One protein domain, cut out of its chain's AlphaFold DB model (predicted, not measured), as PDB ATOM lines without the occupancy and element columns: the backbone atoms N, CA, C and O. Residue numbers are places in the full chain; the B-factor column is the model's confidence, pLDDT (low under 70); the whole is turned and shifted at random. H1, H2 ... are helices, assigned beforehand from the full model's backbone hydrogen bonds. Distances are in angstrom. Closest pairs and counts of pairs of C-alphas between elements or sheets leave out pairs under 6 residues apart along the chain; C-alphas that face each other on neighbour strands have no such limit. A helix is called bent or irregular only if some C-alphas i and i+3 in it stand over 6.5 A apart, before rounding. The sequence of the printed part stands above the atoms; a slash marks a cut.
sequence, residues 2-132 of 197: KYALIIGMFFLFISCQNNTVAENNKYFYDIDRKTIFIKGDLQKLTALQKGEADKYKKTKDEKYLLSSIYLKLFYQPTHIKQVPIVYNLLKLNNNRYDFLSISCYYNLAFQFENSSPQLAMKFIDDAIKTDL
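Overview. This is residues 2 to 132 of the 197 residues of an uncharacterized protein of Chryseobacterium sediminis (UniProt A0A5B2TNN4). One long helix, H1, packs with its later part on H3 and H5 of a zigzag row of five shorter helices, H2 to H6, while its residues 2 to 20 stick out as a free arm. H1 to H5 form an up-and-down bundle, each helix running against the one before it, and H6 adds a last hairpin arm beside H5. The printed part has 131 residues with six named helices, H1 to H6 in chain order, and no named strand; the class is all helix. It is only just loose, close to compact, with a radius of gyration of the C-alphas of 17.3 A, and elongated, spanning 60 by 38 by 22 A.

Along the chain. H1, residues 2 to 37, runs 54.2 A from C-alpha 2 at (30.903, 1.637, -42.092) to C-alpha 37 at (58.536, -36.869, -15.899). H2 is residues 42 to 59, 25.8 A; H3 62 to 75, 21.2 A; H4 79 to 93, 20.7 A; H5 98 to 111, 19.7 A. H6, residues 117 to 132, 22.3 A, ends at C-alpha 132 (56.892, -28.547, -40.392). H4 is only just irregular: C-alphas 81 and 84 are 6.7 A apart.

Arrangement. H1 touches H5 with residues 25 to 29 alone, at a steep tilt of 41 degrees; the closest C-alphas, of Asn 25 and Phe 99, are 5.4 A apart. With residues 24 to 35 alone it touches H3, closest C-alphas Phe 28 and Ser 67, 6.6 A. H3 forms hairpins with H2, closest C-alphas Gln 49 and Ser 68, 4.9 A, and with H4, Leu 73 and Gln 82, 5.6 A. H5 forms hairpins with H4, Val 86 and Cys 104, 5.6 A, and with H6, Ala 109 and Ala 120, 3.9 A. H1 and H6 are apart. Each O i to N i+4 pair is within hydrogen-bond range in H2, H5 and H6, against 31 of 32 in H1, 6 of 10 in H3 and 8 of 11 in H4.

Size, cuts and confidence. The C-alphas farthest apart, of Lys 2 and Asn 114, are 60.4 A apart. The printed part has no cut, and the five links are tight. Mean pLDDT of the printed part is 89.5; residues 2 to 18 and 77 to 78 are under 70.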
ATOM      1  N   LYS A   2      31.506   2.823 -42.756       50.44
ATOM      2  CA  LYS A   2      30.903   1.637 -42.092       50.44
ATOM      3  C   LYS A   2      31.527   0.284 -42.493       50.44
ATOM      4  O   LYS A   2      31.794  -0.532 -41.623       50.44
ATOM      5  N   TYR A   3      31.831   0.073 -43.776       53.91
ATOM      6  CA  TYR A   3      32.439  -1.182 -44.247       53.91
ATOM      7  C   TYR A   3      33.889  -1.381 -43.781       53.91
ATOM      8  O   TYR A   3      34.270  -2.498 -43.458       53.91
ATOM      9  N   ALA A   4      34.675  -0.306 -43.652       58.75
ATOM     10  CA  ALA A   4      36.043  -0.384 -43.132       58.75
ATOM     11  C   ALA A   4      36.077  -0.787 -41.645       58.75
ATOM     12  O   ALA A   4      36.968  -1.517 -41.224       58.75
ATOM     13  N   LEU A   5      35.070  -0.369 -40.867       56.06
ATOM     14  CA  LEU A   5      34.931  -0.727 -39.453       56.06
ATOM     15  C   LEU A   5      34.514  -2.198 -39.264       56.06
ATOM     16  O   LEU A   5      35.044  -2.881 -38.392       56.06
ATOM     17  N   ILE A   6      33.624  -2.706 -40.126       59.91
ATOM     18  CA  ILE A   6      33.198  -4.118 -40.134       59.91
ATOM     19  C   ILE A   6      34.353  -5.035 -40.558       59.91
ATOM     20  O   ILE A   6      34.589  -6.056 -39.917       59.91
ATOM     21  N   ILE A   7      35.110  -4.646 -41.590       62.62
ATOM     22  CA  ILE A   7      36.306  -5.374 -42.035       62.62
ATOM     23  C   ILE A   7      37.364  -5.381 -40.919       62.62
ATOM     24  O   ILE A   7      37.901  -6.438 -40.596       62.62
ATOM     25  N   GLY A   8      37.600  -4.240 -40.259       61.94
ATOM     26  CA  GLY A   8      38.525  -4.135 -39.125       61.94
ATOM     27  C   GLY A   8      38.156  -5.025 -37.931       61.94
ATOM     28  O   GLY A   8      39.031  -5.687 -37.377       61.94
ATOM     29  N   MET A   9      36.869  -5.116 -37.563       62.56
ATOM     30  CA  MET A   9      36.423  -6.036 -36.503       62.56
ATOM     31  C   MET A   9      36.618  -7.505 -36.898       62.56
ATOM     32  O   MET A   9      37.065  -8.294 -36.069       62.56
ATOM     33  N   PHE A  10      36.357  -7.874 -38.156       62.09
ATOM     34  CA  PHE A  10      36.555  -9.244 -38.647       62.09
ATOM     35  C   PHE A  10      38.021  -9.700 -38.541       62.09
ATOM     36  O   PHE A  10      38.288 -10.821 -38.106       62.09
ATOM     37  N   PHE A  11      38.976  -8.820 -38.855       59.94
ATOM     38  CA  PHE A  11      40.407  -9.122 -38.721       59.94
ATOM     39  C   PHE A  11      40.849  -9.326 -37.261       59.94
ATOM     40  O   PHE A  11      41.668 -10.205 -36.989       59.94
ATOM     41  N   LEU A  12      40.278  -8.577 -36.310       57.84
ATOM     42  CA  LEU A  12      40.586  -8.736 -34.883       57.84
ATOM     43  C   LEU A  12      40.092 -10.083 -34.329       57.84
ATOM     44  O   LEU A  12      40.819 -10.741 -33.585       57.84
ATOM     45  N   PHE A  13      38.905 -10.542 -34.740       59.25
ATOM     46  CA  PHE A  13      38.382 -11.847 -34.316       59.25
ATOM     47  C   PHE A  13      39.237 -13.018 -34.816       59.25
ATOM     48  O   PHE A  13      39.513 -13.938 -34.046       59.25
ATOM     49  N   ILE A  14      39.710 -12.963 -36.065       62.12
ATOM     50  CA  ILE A  14      40.570 -14.008 -36.642       62.12
ATOM     51  C   ILE A  14      41.924 -14.051 -35.920       62.12
ATOM     52  O   ILE A  14      42.408 -15.126 -35.565       62.12
ATOM     53  N   SER A  15      42.520 -12.889 -35.632       47.88
ATOM     54  CA  SER A  15      43.794 -12.828 -34.906       47.88
ATOM     55  C   SER A  15      43.682 -13.377 -33.480       47.88
ATOM     56  O   SER A  15      44.578 -14.095 -33.038       47.88
ATOM     57  N   CYS A  16      42.595 -13.074 -32.761       52.59
ATOM     58  CA  CYS A  16      42.365 -13.622 -31.425       52.59
ATOM     59  C   CYS A  16      42.173 -15.143 -31.456       52.59
ATOM     60  O   CYS A  16      42.775 -15.841 -30.643       52.59
ATOM     61  N   GLN A  17      41.395 -15.665 -32.410       61.69
ATOM     62  CA  GLN A  17      41.187 -17.109 -32.555       61.69
ATOM     63  C   GLN A  17      42.491 -17.856 -32.858       61.69
ATOM     64  O   GLN A  17      42.766 -18.874 -32.222       61.69
ATOM     65  N   ASN A  18      43.327 -17.328 -33.758       63.81
ATOM     66  CA  ASN A  18      44.625 -17.929 -34.082       63.81
ATOM     67  C   ASN A  18      45.557 -17.975 -32.863       63.81
ATOM     68  O   ASN A  18      46.178 -19.007 -32.601       63.81
ATOM     69  N   ASN A  19      45.598 -16.898 -32.072       71.00
ATOM     70  CA  ASN A  19      46.375 -16.866 -30.832       71.00
ATOM     71  C   ASN A  19      45.877 -17.920 -29.832       71.00
ATOM     72  O   ASN A  19      46.680 -18.671 -29.284       71.00
ATOM     73  N   THR A  20      44.559 -18.063 -29.666       83.25
ATOM     74  CA  THR A  20      43.977 -19.087 -28.784       83.25
ATOM     75  C   THR A  20      44.293 -20.516 -29.248       83.25
ATOM     76  O   THR A  20      44.541 -21.393 -28.419       83.25
ATOM     77  N   VAL A  21      44.322 -20.783 -30.559       84.56
ATOM     78  CA  VAL A  21      44.701 -22.105 -31.094       84.56
ATOM     79  C   VAL A  21      46.171 -22.415 -30.809       84.56
ATOM     80  O   VAL A  21      46.476 -23.503 -30.318       84.56
ATOM     81  N   ALA A  22      47.077 -21.463 -31.045       86.19
ATOM     82  CA  ALA A  22      48.501 -21.628 -30.748       86.19
ATOM     83  C   ALA A  22      48.756 -21.853 -29.244       86.19
ATOM     84  O   ALA A  22      49.507 -22.757 -28.860       86.19
ATOM     85  N   GLU A  23      48.080 -21.092 -28.382       90.69
ATOM     86  CA  GLU A  23      48.121 -21.263 -26.925       90.69
ATOM     87  C   GLU A  23      47.618 -22.646 -26.493       90.69
ATOM     88  O   GLU A  23      48.237 -23.302 -25.651       90.69
ATOM     89  N   ASN A  24      46.534 -23.135 -27.099       94.31
ATOM     90  CA  ASN A  24      45.991 -24.455 -26.795       94.31
ATOM     91  C   ASN A  24      46.891 -25.591 -27.316       94.31
ATOM     92  O   ASN A  24      47.087 -26.577 -26.608       94.31
ATOM     93  N   ASN A  25      47.516 -25.458 -28.490       95.50
ATOM     94  CA  ASN A  25      48.540 -26.406 -28.951       95.50
ATOM     95  C   ASN A  25      49.706 -26.487 -27.957       95.50
ATOM     96  O   ASN A  25      50.115 -27.581 -27.553       95.50
ATOM     97  N   LYS A  26      50.182 -25.331 -27.481       95.31
ATOM     98  CA  LYS A  26      51.196 -25.266 -26.427       95.31
ATOM     99  C   LYS A  26      50.721 -25.923 -25.126       95.31
ATOM    100  O   LYS A  26      51.507 -26.625 -24.491       95.31
ATOM    101  N   TYR A  27      49.457 -25.745 -24.747       96.94
ATOM    102  CA  TYR A  27      48.877 -26.396 -23.573       96.94
ATOM    103  C   TYR A  27      49.000 -27.924 -23.647       96.94
ATOM    104  O   TYR A  27      49.485 -28.551 -22.703       96.94
ATOM    105  N   PHE A  28      48.608 -28.530 -24.771       97.81
ATOM    106  CA  PHE A  28      48.720 -29.978 -24.949       97.81
ATOM    107  C   PHE A  28      50.175 -30.449 -24.972       97.81
ATOM    108  O   PHE A  28      50.494 -31.446 -24.323       97.81
ATOM    109  N   TYR A  29      51.065 -29.700 -25.629       96.19
ATOM    110  CA  TYR A  29      52.502 -29.971 -25.603       96.19
ATOM    111  C   TYR A  29      53.064 -29.965 -24.173       96.19
ATOM    112  O   TYR A  29      53.803 -30.868 -23.782       96.19
ATOM    113  N   ASP A  30      52.679 -28.991 -23.347       96.12
ATOM    114  CA  ASP A  30      53.131 -28.908 -21.958       96.12
ATOM    115  C   ASP A  30      52.544 -30.043 -21.093       96.12
ATOM    116  O   ASP A  30      53.219 -30.533 -20.181       96.12
ATOM    117  N   ILE A  31      51.318 -30.506 -21.376       96.50
ATOM    118  CA  ILE A  31      50.742 -31.710 -20.751       96.50
ATOM    119  C   ILE A  31      51.543 -32.957 -21.136       96.50
ATOM    120  O   ILE A  31      51.927 -33.713 -20.246       96.50
ATOM    121  N   ASP A  32      51.851 -33.156 -22.418       95.56
ATOM    122  CA  ASP A  32      52.668 -34.282 -22.881       95.56
ATOM    123  C   ASP A  32      54.054 -34.288 -22.231       95.56
ATOM    124  O   ASP A  32      54.497 -35.286 -21.668       95.56
ATOM    125  N   ARG A  33      54.705 -33.126 -22.171       93.44
ATOM    126  CA  ARG A  33      55.993 -32.969 -21.488       93.44
ATOM    127  C   ARG A  33      55.935 -33.394 -20.023       93.44
ATOM    128  O   ARG A  33      56.906 -33.968 -19.538       93.44
ATOM    129  N   LYS A  34      54.827 -33.140 -19.318       95.19
ATOM    130  CA  LYS A  34      54.644 -33.599 -17.931       95.19
ATOM    131  C   LYS A  34      54.592 -35.119 -17.841       95.19
ATOM    132  O   LYS A  34      55.154 -35.657 -16.889       95.19
ATOM    133  N   THR A  35      53.990 -35.809 -18.816       92.94
ATOM    134  CA  THR A  35      53.893 -37.280 -18.796       92.94
ATOM    135  C   THR A  35      55.265 -37.942 -18.830       92.94
ATOM    136  O   THR A  35      55.460 -38.957 -18.167       92.94
ATOM    137  N   ILE A  36      56.248 -37.329 -19.498       89.06
ATOM    138  CA  ILE A  36      57.634 -37.815 -19.536       89.06
ATOM    139  C   ILE A  36      58.229 -37.911 -18.121       89.06
ATOM    140  O   ILE A  36      58.896 -38.894 -17.808       89.06
ATOM    141  N   PHE A  37      57.973 -36.923 -17.258       90.00
ATOM    142  CA  PHE A  37      58.536 -36.869 -15.899       90.00
ATOM    143  C   PHE A  37      57.827 -37.783 -14.896       90.00
ATOM    144  O   PHE A  37      58.376 -38.068 -13.836       90.00
ATOM    145  N   ILE A  38      56.611 -38.228 -15.215       92.06
ATOM    146  CA  ILE A  38      55.806 -39.119 -14.365       92.06
ATOM    147  C   ILE A  38      55.591 -40.488 -15.018       92.06
ATOM    148  O   ILE A  38      54.718 -41.249 -14.608       92.06
ATOM    149  N   LYS A  39      56.362 -40.806 -16.062       83.88
ATOM    150  CA  LYS A  39      56.231 -42.059 -16.801       83.88
ATOM    151  C   LYS A  39      56.460 -43.243 -15.857       83.88
ATOM    152  O   LYS A  39      57.479 -43.310 -15.182       83.88
ATOM    153  N   GLY A  40      55.510 -44.178 -15.840       84.12
ATOM    154  CA  GLY A  40      55.525 -45.342 -14.943       84.12
ATOM    155  C   GLY A  40      54.904 -45.090 -13.564       84.12
ATOM    156  O   GLY A  40      54.585 -46.049 -12.870       84.12
ATOM    157  N   ASP A  41      54.649 -43.833 -13.188       92.19
ATOM    158  CA  ASP A  41      53.938 -43.474 -11.959       92.19
ATOM    159  C   ASP A  41      52.433 -43.342 -12.247       92.19
ATOM    160  O   ASP A  41      51.904 -42.274 -12.578       92.19
ATOM    161  N   LEU A  42      51.738 -44.476 -12.152       90.94
ATOM    162  CA  LEU A  42      50.310 -44.575 -12.451       90.94
ATOM    163  C   LEU A  42      49.458 -43.658 -11.559       90.94
ATOM    164  O   LEU A  42      48.437 -43.132 -12.010       90.94
ATOM    165  N   GLN A  43      49.877 -43.428 -10.312       94.00
ATOM    166  CA  GLN A  43      49.161 -42.562  -9.380       94.00
ATOM    167  C   GLN A  43      49.236 -41.101  -9.830       94.00
ATOM    168  O   GLN A  43      48.199 -40.438  -9.926       94.00
ATOM    169  N   LYS A  44      50.432 -40.603 -10.170       95.19
ATOM    170  CA  LYS A  44      50.594 -39.230 -10.678       95.19
ATOM    171  C   LYS A  44      49.894 -39.025 -12.011       95.19
ATOM    172  O   LYS A  44      49.284 -37.974 -12.213       95.19
ATOM    173  N   LEU A  45      49.927 -40.019 -12.899       94.12
ATOM    174  CA  LEU A  45      49.214 -39.944 -14.170       94.12
ATOM    175  C   LEU A  45      47.696 -39.839 -13.934       94.12
ATOM    176  O   LEU A  45      47.053 -38.939 -14.468       94.12
ATOM    177  N   THR A  46      47.140 -40.687 -13.058       93.94
ATOM    178  CA  THR A  46      45.725 -40.644 -12.624       93.94
ATOM    179  C   THR A  46      45.346 -39.299 -12.019       93.94
ATOM    180  O   THR A  46      44.311 -38.737 -12.377       93.94
ATOM    181  N   ALA A  47      46.187 -38.745 -11.147       96.19
ATOM    182  CA  ALA A  47      45.952 -37.433 -10.557       96.19
ATOM    183  C   ALA A  47      45.921 -36.323 -11.621       96.19
ATOM    184  O   ALA A  47      45.020 -35.482 -11.602       96.19
ATOM    185  N   LEU A  48      46.850 -36.352 -12.584       96.62
ATOM    186  CA  LEU A  48      46.893 -35.392 -13.687       96.62
ATOM    187  C   LEU A  48      45.626 -35.481 -14.552       96.62
ATOM    188  O   LEU A  48      44.980 -34.466 -14.803       96.62
ATOM    189  N   GLN A  49      45.223 -36.690 -14.943       96.94
ATOM    190  CA  GLN A  49      44.028 -36.920 -15.760       96.94
ATOM    191  C   GLN A  49      42.735 -36.513 -15.047       96.94
ATOM    192  O   GLN A  49      41.868 -35.881 -15.657       96.94
ATOM    193  N   LYS A  50      42.611 -36.821 -13.750       97.44
ATOM    194  CA  LYS A  50      41.483 -36.367 -12.925       97.44
ATOM    195  C   LYS A  50      41.435 -34.842 -12.842       97.44
ATOM    196  O   LYS A  50      40.361 -34.268 -12.998       97.44
ATOM    197  N   GLY A  51      42.585 -34.193 -12.660       98.19
ATOM    198  CA  GLY A  51      42.684 -32.735 -12.644       98.19
ATOM    199  C   GLY A  51      42.149 -32.096 -13.926       98.19
ATOM    200  O   GLY A  51      41.372 -31.144 -13.856       98.19
ATOM    201  N   GLU A  52      42.491 -32.647 -15.091       98.38
ATOM    202  CA  GLU A  52      41.952 -32.190 -16.379       98.38
ATOM    203  C   GLU A  52      40.433 -32.403 -16.475       98.38
ATOM    204  O   GLU A  52      39.693 -31.479 -16.815       98.38
ATOM    205  N   ALA A  53      39.937 -33.579 -16.083       98.19
ATOM    206  CA  ALA A  53      38.502 -33.855 -16.077       98.19
ATOM    207  C   ALA A  53      37.720 -32.904 -15.146       98.19
ATOM    208  O   ALA A  53      36.626 -32.453 -15.490       98.19
ATOM    209  N   ASP A  54      38.275 -32.560 -13.983       98.50
ATOM    210  CA  ASP A  54      37.638 -31.644 -13.036       98.50
ATOM    211  C   ASP A  54      37.666 -30.187 -13.528       98.50
ATOM    212  O   ASP A  54      36.685 -29.461 -13.335       98.50
ATOM    213  N   LYS A  55      38.719 -29.759 -14.239       98.44
ATOM    214  CA  LYS A  55      38.727 -28.464 -14.944       98.44
ATOM    215  C   LYS A  55      37.633 -28.404 -16.005       98.44
ATOM    216  O   LYS A  55      36.918 -27.404 -16.068       98.44
ATOM    217  N   TYR A  56      37.450 -29.469 -16.790       98.12
ATOM    218  CA  TYR A  56      36.367 -29.531 -17.774       98.12
ATOM    219  C   TYR A  56      34.990 -29.427 -17.110       98.12
ATOM    220  O   TYR A  56      34.156 -28.641 -17.548       98.12
ATOM    221  N   LYS A  57      34.748 -30.149 -16.006       98.12
ATOM    222  CA  LYS A  57      33.467 -30.056 -15.281       98.12
ATOM    223  C   LYS A  57      33.138 -28.623 -14.858       98.12
ATOM    224  O   LYS A  57      31.977 -28.236 -14.978       98.12
ATOM    225  N   LYS A  58      34.146 -27.873 -14.397       98.12
ATOM    226  CA  LYS A  58      34.018 -26.488 -13.918       98.12
ATOM    227  C   LYS A  58      33.858 -25.467 -15.044       98.12
ATOM    228  O   LYS A  58      33.072 -24.543 -14.907       98.12
ATOM    229  N   THR A  59      34.621 -25.613 -16.123       97.56
ATOM    230  CA  THR A  59      34.760 -24.568 -17.156       97.56
ATOM    231  C   THR A  59      33.992 -24.861 -18.436       97.56
ATOM    232  O   THR A  59      33.703 -23.941 -19.189       97.56
ATOM    233  N   LYS A  60      33.696 -26.139 -18.700       96.69
ATOM    234  CA  LYS A  60      33.199 -26.658 -19.984       96.69
ATOM    235  C   LYS A  60      34.117 -26.380 -21.182       96.69
ATOM    236  O   LYS A  60      33.708 -26.606 -22.314       96.69
ATOM    237  N   ASP A  61      35.365 -25.970 -20.949       95.25
ATOM    238  CA  ASP A  61      36.352 -25.776 -22.015       95.25
ATOM    239  C   ASP A  61      36.835 -27.138 -22.541       95.25
ATOM    240  O   ASP A  61      37.443 -27.938 -21.817       95.25
ATOM    241  N   GLU A  62      36.550 -27.401 -23.817       95.19
ATOM    242  CA  GLU A  62      36.826 -28.666 -24.502       95.19
ATOM    243  C   GLU A  62      38.303 -29.073 -24.460       95.19
ATOM    244  O   GLU A  62      38.597 -30.270 -24.506       95.19
ATOM    245  N   LYS A  63      39.251 -28.134 -24.319       96.31
ATOM    246  CA  LYS A  63      40.673 -28.507 -24.245       96.31
ATOM    247  C   LYS A  63      40.974 -29.395 -23.040       96.31
ATOM    248  O   LYS A  63      41.789 -30.306 -23.148       96.31
ATOM    249  N   TYR A  64      40.275 -29.180 -21.922       98.06
ATOM    250  CA  TYR A  64      40.422 -29.997 -20.719       98.06
ATOM    251  C   TYR A  64      39.765 -31.374 -20.873       98.06
ATOM    252  O   TYR A  64      40.232 -32.365 -20.311       98.06
ATOM    253  N   LEU A  65      38.693 -31.464 -21.668       97.81
ATOM    254  CA  LEU A  65      38.125 -32.754 -22.048       97.81
ATOM    255  C   LEU A  65      39.130 -33.534 -22.903       97.81
ATOM    256  O   LEU A  65      39.470 -34.668 -22.563       97.81
ATOM    257  N   LEU A  66      39.646 -32.914 -23.966       98.31
ATOM    258  CA  LEU A  66      40.610 -33.525 -24.881       98.31
ATOM    259  C   LEU A  66      41.891 -33.957 -24.162       98.31
ATOM    260  O   LEU A  66      42.328 -35.089 -24.352       98.31
ATOM    261  N   SER A  67      42.455 -33.125 -23.284       98.06
ATOM    262  CA  SER A  67      43.655 -33.475 -22.514       98.06
ATOM    263  C   SER A  67      43.402 -34.647 -21.560       98.06
ATOM    264  O   SER A  67      44.237 -35.546 -21.454       98.06
ATOM    265  N   SER A  68      42.231 -34.709 -20.916       97.62
ATOM    266  CA  SER A  68      41.868 -35.833 -20.043       97.62
ATOM    267  C   SER A  68      41.745 -37.160 -20.805       97.62
ATOM    268  O   SER A  68      42.038 -38.219 -20.248       97.62
ATOM    269  N   ILE A  69      41.327 -37.119 -22.075       97.00
ATOM    270  CA  ILE A  69      41.261 -38.291 -22.954       97.00
ATOM    271  C   ILE A  69      42.658 -38.624 -23.485       97.00
ATOM    272  O   ILE A  69      43.037 -39.790 -23.464       97.00
ATOM    273  N   TYR A  70      43.441 -37.621 -23.888       97.12
ATOM    274  CA  TYR A  70      44.829 -37.770 -24.334       97.12
ATOM    275  C   TYR A  70      45.675 -38.506 -23.300       97.12
ATOM    276  O   TYR A  70      46.373 -39.467 -23.619       97.12
ATOM    277  N   LEU A  71      45.526 -38.137 -22.027       95.88
ATOM    278  CA  LEU A  71      46.245 -38.782 -20.937       95.88
ATOM    279  C   LEU A  71      45.943 -40.284 -20.835       95.88
ATOM    280  O   LEU A  71      46.824 -41.037 -20.431       95.88
ATOM    281  N   LYS A  72      44.761 -40.753 -21.277       93.00
ATOM    282  CA  LYS A  72      44.402 -42.184 -21.278       93.00
ATOM    283  C   LYS A  72      45.352 -43.044 -22.117       93.00
ATOM    284  O   LYS A  72      45.469 -44.238 -21.840       93.00
ATOM    285  N   LEU A  73      46.054 -42.460 -23.092       92.31
ATOM    286  CA  LEU A  73      47.037 -43.167 -23.919       92.31
ATOM    287  C   LEU A  73      48.193 -43.735 -23.082       92.31
ATOM    288  O   LEU A  73      48.656 -44.843 -23.347       92.31
ATOM    289  N   PHE A  74      48.604 -43.032 -22.026       89.31
ATOM    290  CA  PHE A  74      49.764 -43.395 -21.203       89.31
ATOM    291  C   PHE A  74      49.471 -44.477 -20.148       89.31
ATOM    292  O   PHE A  74      50.391 -44.934 -19.478       89.31
ATOM    293  N   TYR A  75      48.210 -44.906 -20.012       81.31
ATOM    294  CA  TYR A  75      47.792 -45.995 -19.115       81.31
ATOM    295  C   TYR A  75      47.779 -47.353 -19.802       81.31
ATOM    296  O   TYR A  75      47.719 -48.384 -19.135       81.31
ATOM    297  N   GLN A  76      47.711 -47.361 -21.134       77.12
ATOM    298  CA  GLN A  76      47.436 -48.591 -21.853       77.12
ATOM    299  C   GLN A  76      48.712 -49.432 -21.932       77.12
ATOM    300  O   GLN A  76      49.693 -48.979 -22.523       77.12
ATOM    301  N   PRO A  77      48.707 -50.654 -21.364       62.41
ATOM    302  CA  PRO A  77      49.894 -51.502 -21.306       62.41
ATOM    303  C   PRO A  77      50.288 -52.025 -22.687       62.41
ATOM    304  O   PRO A  77      51.433 -52.406 -22.903       62.41
ATOM    305  N   THR A  78      49.338 -52.050 -23.626       68.88
ATOM    306  CA  THR A  78      49.572 -52.481 -24.996       68.88
ATOM    307  C   THR A  78      49.191 -51.389 -25.970       68.88
ATOM    308  O   THR A  78      48.168 -50.711 -25.837       68.88
ATOM    309  N   HIS A  79      50.022 -51.277 -26.995       75.62
ATOM    310  CA  HIS A  79      49.858 -50.336 -28.081       75.62
ATOM    311  C   HIS A  79      48.459 -50.469 -28.723       75.62
ATOM    312  O   HIS A  79      47.755 -49.466 -28.823       75.62
ATOM    313  N   ILE A  80      47.956 -51.679 -28.997       81.38
ATOM    314  CA  ILE A  80      46.659 -51.862 -29.679       81.38
ATOM    315  C   ILE A  80      45.456 -51.243 -28.939       81.38
ATOM    316  O   ILE A  80      44.528 -50.740 -29.571       81.38
ATOM    317  N   LYS A  81      45.476 -51.201 -27.597       88.69
ATOM    318  CA  LYS A  81      44.393 -50.596 -26.795       88.69
ATOM    319  C   LYS A  81      44.343 -49.070 -26.910       88.69
ATOM    320  O   LYS A  81      43.343 -48.462 -26.536       88.69
ATOM    321  N   GLN A  82      45.396 -48.445 -27.432       92.88
ATOM    322  CA  GLN A  82      45.433 -47.007 -27.692       92.88
ATOM    323  C   GLN A  82      44.635 -46.638 -28.948       92.88
ATOM    324  O   GLN A  82      44.075 -45.548 -28.991       92.88
ATOM    325  N   VAL A  83      44.504 -47.538 -29.932       94.50
ATOM    326  CA  VAL A  83      43.899 -47.231 -31.243       94.50
ATOM    327  C   VAL A  83      42.482 -46.639 -31.131       94.50
ATOM    328  O   VAL A  83      42.257 -45.568 -31.700       94.50
ATOM    329  N   PRO A  84      41.532 -47.214 -30.360       95.75
ATOM    330  CA  PRO A  84      40.198 -46.620 -30.223       95.75
ATOM    331  C   PRO A  84      40.220 -45.239 -29.553       95.75
ATOM    332  O   PRO A  84      39.441 -44.357 -29.912       95.75
ATOM    333  N   ILE A  85      41.128 -45.031 -28.591       96.25
ATOM    334  CA  ILE A  85      41.294 -43.744 -27.901       96.25
ATOM    335  C   ILE A  85      41.806 -42.695 -28.889       96.25
ATOM    336  O   ILE A  85      41.283 -41.584 -28.919       96.25
ATOM    337  N   VAL A  86      42.788 -43.059 -29.715       97.31
ATOM    338  CA  VAL A  86      43.370 -42.176 -30.729       97.31
ATOM    339  C   VAL A  86      42.334 -41.777 -31.780       97.31
ATOM    340  O   VAL A  86      42.190 -40.590 -32.059       97.31
ATOM    341  N   TYR A  87      41.543 -42.716 -32.306       97.62
ATOM    342  CA  TYR A  87      40.467 -42.372 -33.245       97.62
ATOM    343  C   TYR A  87      39.391 -41.485 -32.611       97.62
ATOM    344  O   TYR A  87      38.915 -40.544 -33.248       97.62
ATOM    345  N   ASN A  88      39.034 -41.735 -31.348       97.75
ATOM    346  CA  ASN A  88      38.113 -40.864 -30.623       97.75
ATOM    347  C   ASN A  88      38.688 -39.445 -30.451       97.75
ATOM    348  O   ASN A  88      37.977 -38.465 -30.657       97.75
ATOM    349  N   LEU A  89      39.978 -39.324 -30.127       98.00
ATOM    350  CA  LEU A  89      40.664 -38.033 -30.034       98.00
ATOM    351  C   LEU A  89      40.697 -37.300 -31.369       98.00
ATOM    352  O   LEU A  89      40.365 -36.122 -31.392       98.00
ATOM    353  N   LEU A  90      41.034 -37.975 -32.469       98.00
ATOM    354  CA  LEU A  90      41.019 -37.375 -33.805       98.00
ATOM    355  C   LEU A  90      39.626 -36.852 -34.168       98.00
ATOM    356  O   LEU A  90      39.499 -35.716 -34.621       98.00
ATOM    357  N   LYS A  91      38.577 -37.641 -33.898       98.00
ATOM    358  CA  LYS A  91      37.184 -37.241 -34.142       98.00
ATOM    359  C   LYS A  91      36.786 -36.006 -33.332       98.00
ATOM    360  O   LYS A  91      36.183 -35.095 -33.885       98.00
ATOM    361  N   LEU A  92      37.102 -35.978 -32.037       97.56
ATOM    362  CA  LEU A  92      36.767 -34.850 -31.162       97.56
ATOM    363  C   LEU A  92      37.617 -33.608 -31.463       97.56
ATOM    364  O   LEU A  92      37.115 -32.493 -31.386       97.56
ATOM    365  N   ASN A  93      38.892 -33.799 -31.810       97.19
ATOM    366  CA  ASN A  93      39.797 -32.719 -32.188       97.19
ATOM    367  C   ASN A  93      39.372 -32.077 -33.512       97.19
ATOM    368  O   ASN A  93      39.477 -30.865 -33.654       97.19
ATOM    369  N   ASN A  94      38.909 -32.883 -34.474       96.31
ATOM    370  CA  ASN A  94      38.460 -32.441 -35.795       96.31
ATOM    371  C   ASN A  94      39.442 -31.451 -36.460       96.31
ATOM    372  O   ASN A  94      39.048 -30.392 -36.941       96.31
ATOM    373  N   ASN A  95      40.739 -31.776 -36.414       92.69
ATOM    374  CA  ASN A  95      41.844 -30.954 -36.923       92.69
ATOM    375  C   ASN A  95      41.969 -29.544 -36.308       92.69
ATOM    376  O   ASN A  95      42.606 -28.682 -36.901       92.69
ATOM    377  N   ARG A  96      41.388 -29.287 -35.129       94.31
ATOM    378  CA  ARG A  96      41.474 -27.976 -34.465       94.31
ATOM    379  C   ARG A  96      42.843 -27.714 -33.840       94.31
ATOM    380  O   ARG A  96      43.310 -26.581 -33.849       94.31
ATOM    381  N   TYR A  97      43.447 -28.743 -33.250       96.06
ATOM    382  CA  TYR A  97      44.732 -28.639 -32.568       96.06
ATOM    383  C   TYR A  97      45.752 -29.565 -33.221       96.06
ATOM    384  O   TYR A  97      45.695 -30.789 -33.056       96.06
ATOM    385  N   ASP A  98      46.687 -28.965 -33.952       96.00
ATOM    386  CA  ASP A  98      47.767 -29.650 -34.660       96.00
ATOM    387  C   ASP A  98      48.566 -30.577 -33.755       96.00
ATOM    388  O   ASP A  98      48.837 -31.710 -34.141       96.00
ATOM    389  N   PHE A  99      48.874 -30.159 -32.522       97.31
ATOM    390  CA  PHE A  99      49.625 -30.997 -31.586       97.31
ATOM    391  C   PHE A  99      48.942 -32.355 -31.370       97.31
ATOM    392  O   PHE A  99      49.593 -33.403 -31.413       97.31
ATOM    393  N   LEU A 100      47.621 -32.350 -31.156       97.62
ATOM    394  CA  LEU A 100      46.864 -33.584 -30.957       97.62
ATOM    395  C   LEU A 100      46.815 -34.410 -32.239       97.62
ATOM    396  O   LEU A 100      46.998 -35.623 -32.162       97.62
ATOM    397  N   SER A 101      46.614 -33.776 -33.397       97.69
ATOM    398  CA  SER A 101      46.645 -34.459 -34.695       97.69
ATOM    399  C   SER A 101      47.989 -35.153 -34.925       97.69
ATOM    400  O   SER A 101      48.021 -36.356 -35.175       97.69
ATOM    401  N   ILE A 102      49.101 -34.433 -34.743       98.00
ATOM    402  CA  ILE A 102      50.469 -34.945 -34.893       98.00
ATOM    403  C   ILE A 102      50.714 -36.122 -33.947       98.00
ATOM    404  O   ILE A 102      51.158 -37.180 -34.392       98.00
ATOM    405  N   SER A 103      50.402 -35.972 -32.655       97.12
ATOM    406  CA  SER A 103      50.614 -37.033 -31.663       97.12
ATOM    407  C   SER A 103      49.765 -38.277 -31.963       97.12
ATOM    408  O   SER A 103      50.252 -39.408 -31.887       97.12
ATOM    409  N   CYS A 104      48.515 -38.084 -32.393       97.62
ATOM    410  CA  CYS A 104      47.628 -39.169 -32.801       97.62
ATOM    411  C   CYS A 104      48.152 -39.906 -34.039       97.62
ATOM    412  O   CYS A 104      48.243 -41.132 -34.025       97.62
ATOM    413  N   TYR A 105      48.536 -39.184 -35.092       98.25
ATOM    414  CA  TYR A 105      49.088 -39.787 -36.304       98.25
ATOM    415  C   TYR A 105      50.419 -40.490 -36.045       98.25
ATOM    416  O   TYR A 105      50.616 -41.605 -36.523       98.25
ATOM    417  N   TYR A 106      51.296 -39.910 -35.224       97.38
ATOM    418  CA  TYR A 106      52.519 -40.577 -34.784       97.38
ATOM    419  C   TYR A 106      52.219 -41.885 -34.044       97.38
ATOM    420  O   TYR A 106      52.846 -42.908 -34.325       97.38
ATOM    421  N   ASN A 107      51.231 -41.878 -33.138       96.06
ATOM    422  CA  ASN A 107      50.800 -43.089 -32.452       96.06
ATOM    423  C   ASN A 107      50.324 -44.141 -33.461       96.06
ATOM    424  O   ASN A 107      50.881 -45.231 -33.480       96.06
ATOM    425  N   LEU A 108      49.370 -43.811 -34.339       97.31
ATOM    426  CA  LEU A 108      48.841 -44.756 -35.330       97.31
ATOM    427  C   LEU A 108      49.930 -45.287 -36.269       97.31
ATOM    428  O   LEU A 108      49.960 -46.485 -36.537       97.31
ATOM    429  N   ALA A 109      50.855 -44.439 -36.723       97.31
ATOM    430  CA  ALA A 109      51.979 -44.871 -37.547       97.31
ATOM    431  C   ALA A 109      52.825 -45.938 -36.835       97.31
ATOM    432  O   ALA A 109      53.180 -46.947 -37.438       97.31
ATOM    433  N   PHE A 110      53.093 -45.759 -35.540       94.19
ATOM    434  CA  PHE A 110      53.821 -46.745 -34.744       94.19
ATOM    435  C   PHE A 110      53.032 -48.055 -34.572       94.19
ATOM    436  O   PHE A 110      53.599 -49.138 -34.671       94.19
ATOM    437  N   GLN A 111      51.713 -47.974 -34.366       93.69
ATOM    438  CA  GLN A 111      50.834 -49.149 -34.224       93.69
ATOM    439  C   GLN A 111      50.794 -50.012 -35.485       93.69
ATOM    440  O   GLN A 111      50.756 -51.240 -35.408       93.69
ATOM    441  N   PHE A 112      50.763 -49.358 -36.645       95.62
ATOM    442  CA  PHE A 112      50.601 -50.009 -37.938       95.62
ATOM    443  C   PHE A 112      51.928 -50.299 -38.642       95.62
ATOM    444  O   PHE A 112      51.903 -50.813 -39.757       95.62
ATOM    445  N   GLU A 113      53.072 -50.015 -38.006       94.50
ATOM    446  CA  GLU A 113      54.406 -50.137 -38.613       94.50
ATOM    447  C   GLU A 113      54.620 -51.504 -39.278       94.50
ATOM    448  O   GLU A 113      55.067 -51.562 -40.419       94.50
ATOM    449  N   ASN A 114      54.249 -52.585 -38.586       91.81
ATOM    450  CA  ASN A 114      54.443 -53.954 -39.069       91.81
ATOM    451  C   ASN A 114      53.195 -54.542 -39.744       91.81
ATOM    452  O   ASN A 114      53.311 -55.363 -40.647       91.81
ATOM    453  N   SER A 115      51.997 -54.163 -39.292       94.00
ATOM    454  CA  SER A 115      50.738 -54.772 -39.743       94.00
ATOM    455  C   SER A 115      50.152 -54.107 -40.986       94.00
ATOM    456  O   SER A 115      49.407 -54.738 -41.733       94.00
ATOM    457  N   SER A 116      50.445 -52.828 -41.219       96.12
ATOM    458  CA  SER A 116      49.988 -52.077 -42.394       96.12
ATOM    459  C   SER A 116      50.974 -50.944 -42.730       96.12
ATOM    460  O   SER A 116      50.642 -49.768 -42.549       96.12
ATOM    461  N   PRO A 117      52.182 -51.264 -43.238       95.56
ATOM    462  CA  PRO A 117      53.257 -50.286 -43.436       95.56
ATOM    463  C   PRO A 117      52.874 -49.107 -44.343       95.56
ATOM    464  O   PRO A 117      53.308 -47.980 -44.116       95.56
ATOM    465  N   GLN A 118      52.031 -49.330 -45.355       97.12
ATOM    466  CA  GLN A 118      51.544 -48.271 -46.246       97.12
ATOM    467  C   GLN A 118      50.627 -47.292 -45.503       97.12
ATOM    468  O   GLN A 118      50.719 -46.080 -45.693       97.12
ATOM    469  N   LEU A 119      49.769 -47.806 -44.616       97.75
ATOM    470  CA  LEU A 119      48.909 -46.975 -43.778       97.75
ATOM    471  C   LEU A 119      49.733 -46.212 -42.734       97.75
ATOM    472  O   LEU A 119      49.505 -45.021 -42.526       97.75
ATOM    473  N   ALA A 120      50.731 -46.863 -42.132       98.19
ATOM    474  CA  ALA A 120      51.681 -46.201 -41.245       98.19
ATOM    475  C   ALA A 120      52.431 -45.062 -41.954       98.19
ATOM    476  O   ALA A 120      52.570 -43.976 -41.389       98.19
ATOM    477  N   MET A 121      52.848 -45.279 -43.208       98.50
ATOM    478  CA  MET A 121      53.487 -44.248 -44.028       98.50
ATOM    479  C   MET A 121      52.542 -43.067 -44.296       98.50
ATOM    480  O   MET A 121      52.946 -41.915 -44.186       98.50
ATOM    481  N   LYS A 122      51.258 -43.322 -44.569       98.38
ATOM    482  CA  LYS A 122      50.280 -42.240 -44.738       98.38
ATOM    483  C   LYS A 122      50.150 -41.387 -43.472       98.38
ATOM    484  O   LYS A 122      50.235 -40.165 -43.546       98.38
ATOM    485  N   PHE A 123      50.011 -42.023 -42.308       98.44
ATOM    486  CA  PHE A 123      49.935 -41.292 -41.041       98.44
ATOM    487  C   PHE A 123      51.211 -40.499 -40.748       98.44
ATOM    488  O   PHE A 123      51.123 -39.357 -40.296       98.44
ATOM    489  N   ILE A 124      52.397 -41.063 -41.012       98.44
ATOM    490  CA  ILE A 124      53.644 -40.333 -40.763       98.44
ATOM    491  C   ILE A 124      53.804 -39.138 -41.708       98.44
ATOM    492  O   ILE A 124      54.309 -38.101 -41.285       98.44
ATOM    493  N   ASP A 125      53.338 -39.246 -42.954       98.50
ATOM    494  CA  ASP A 125      53.361 -38.151 -43.925       98.50
ATOM    495  C   ASP A 125      52.437 -37.004 -43.517       98.50
ATOM    496  O   ASP A 125      52.867 -35.845 -43.512       98.50
ATOM    497  N   ASP A 126      51.212 -37.322 -43.093       97.50
ATOM    498  CA  ASP A 126      50.250 -36.334 -42.595       97.50
ATOM    499  C   ASP A 126      50.776 -35.632 -41.329       97.50
ATOM    500  O   ASP A 126      50.689 -34.404 -41.201       97.50
ATOM    501  N   ALA A 127      51.401 -36.383 -40.414       98.00
ATOM    502  CA  ALA A 127      52.033 -35.828 -39.221       98.00
ATOM    503  C   ALA A 127      53.200 -34.891 -39.566       98.00
ATOM    504  O   ALA A 127      53.268 -33.783 -39.039       98.00
ATOM    505  N   ILE A 128      54.107 -35.311 -40.459       98.25
ATOM    506  CA  ILE A 128      55.266 -34.499 -40.865       98.25
ATOM    507  C   ILE A 128      54.794 -33.207 -41.512       98.25
ATOM    508  O   ILE A 128      55.303 -32.153 -41.151       98.25
ATOM    509  N   LYS A 129      53.826 -33.282 -42.437       96.69
ATOM    510  CA  LYS A 129      53.271 -32.109 -43.120       96.69
ATOM    511  C   LYS A 129      52.732 -31.086 -42.123       96.69
ATOM    512  O   LYS A 129      52.975 -29.897 -42.293       96.69
ATOM    513  N   THR A 130      52.033 -31.561 -41.094       95.00
ATOM    514  CA  THR A 130      51.457 -30.711 -40.045       95.00
ATOM    515  C   THR A 130      52.544 -30.109 -39.143       95.00
ATOM    516  O   THR A 130      52.448 -28.956 -38.744       95.00
ATOM    517  N   ASP A 131      53.618 -30.850 -38.854       95.75
ATOM    518  CA  ASP A 131      54.639 -30.449 -37.875       95.75
ATOM    519  C   ASP A 131      55.836 -29.669 -38.460       95.75
ATOM    520  O   ASP A 131      56.810 -29.405 -37.749       95.75
ATOM    521  N   LEU A 132      55.805 -29.305 -39.750       92.38
ATOM    522  CA  LEU A 132      56.892 -28.547 -40.392       92.38
ATOM    523  C   LEU A 132      57.120 -27.180 -39.731       92.38
ATOM    524  O   LEU A 132      58.268 -26.748 -39.601       92.38
TER     525      LEU A 132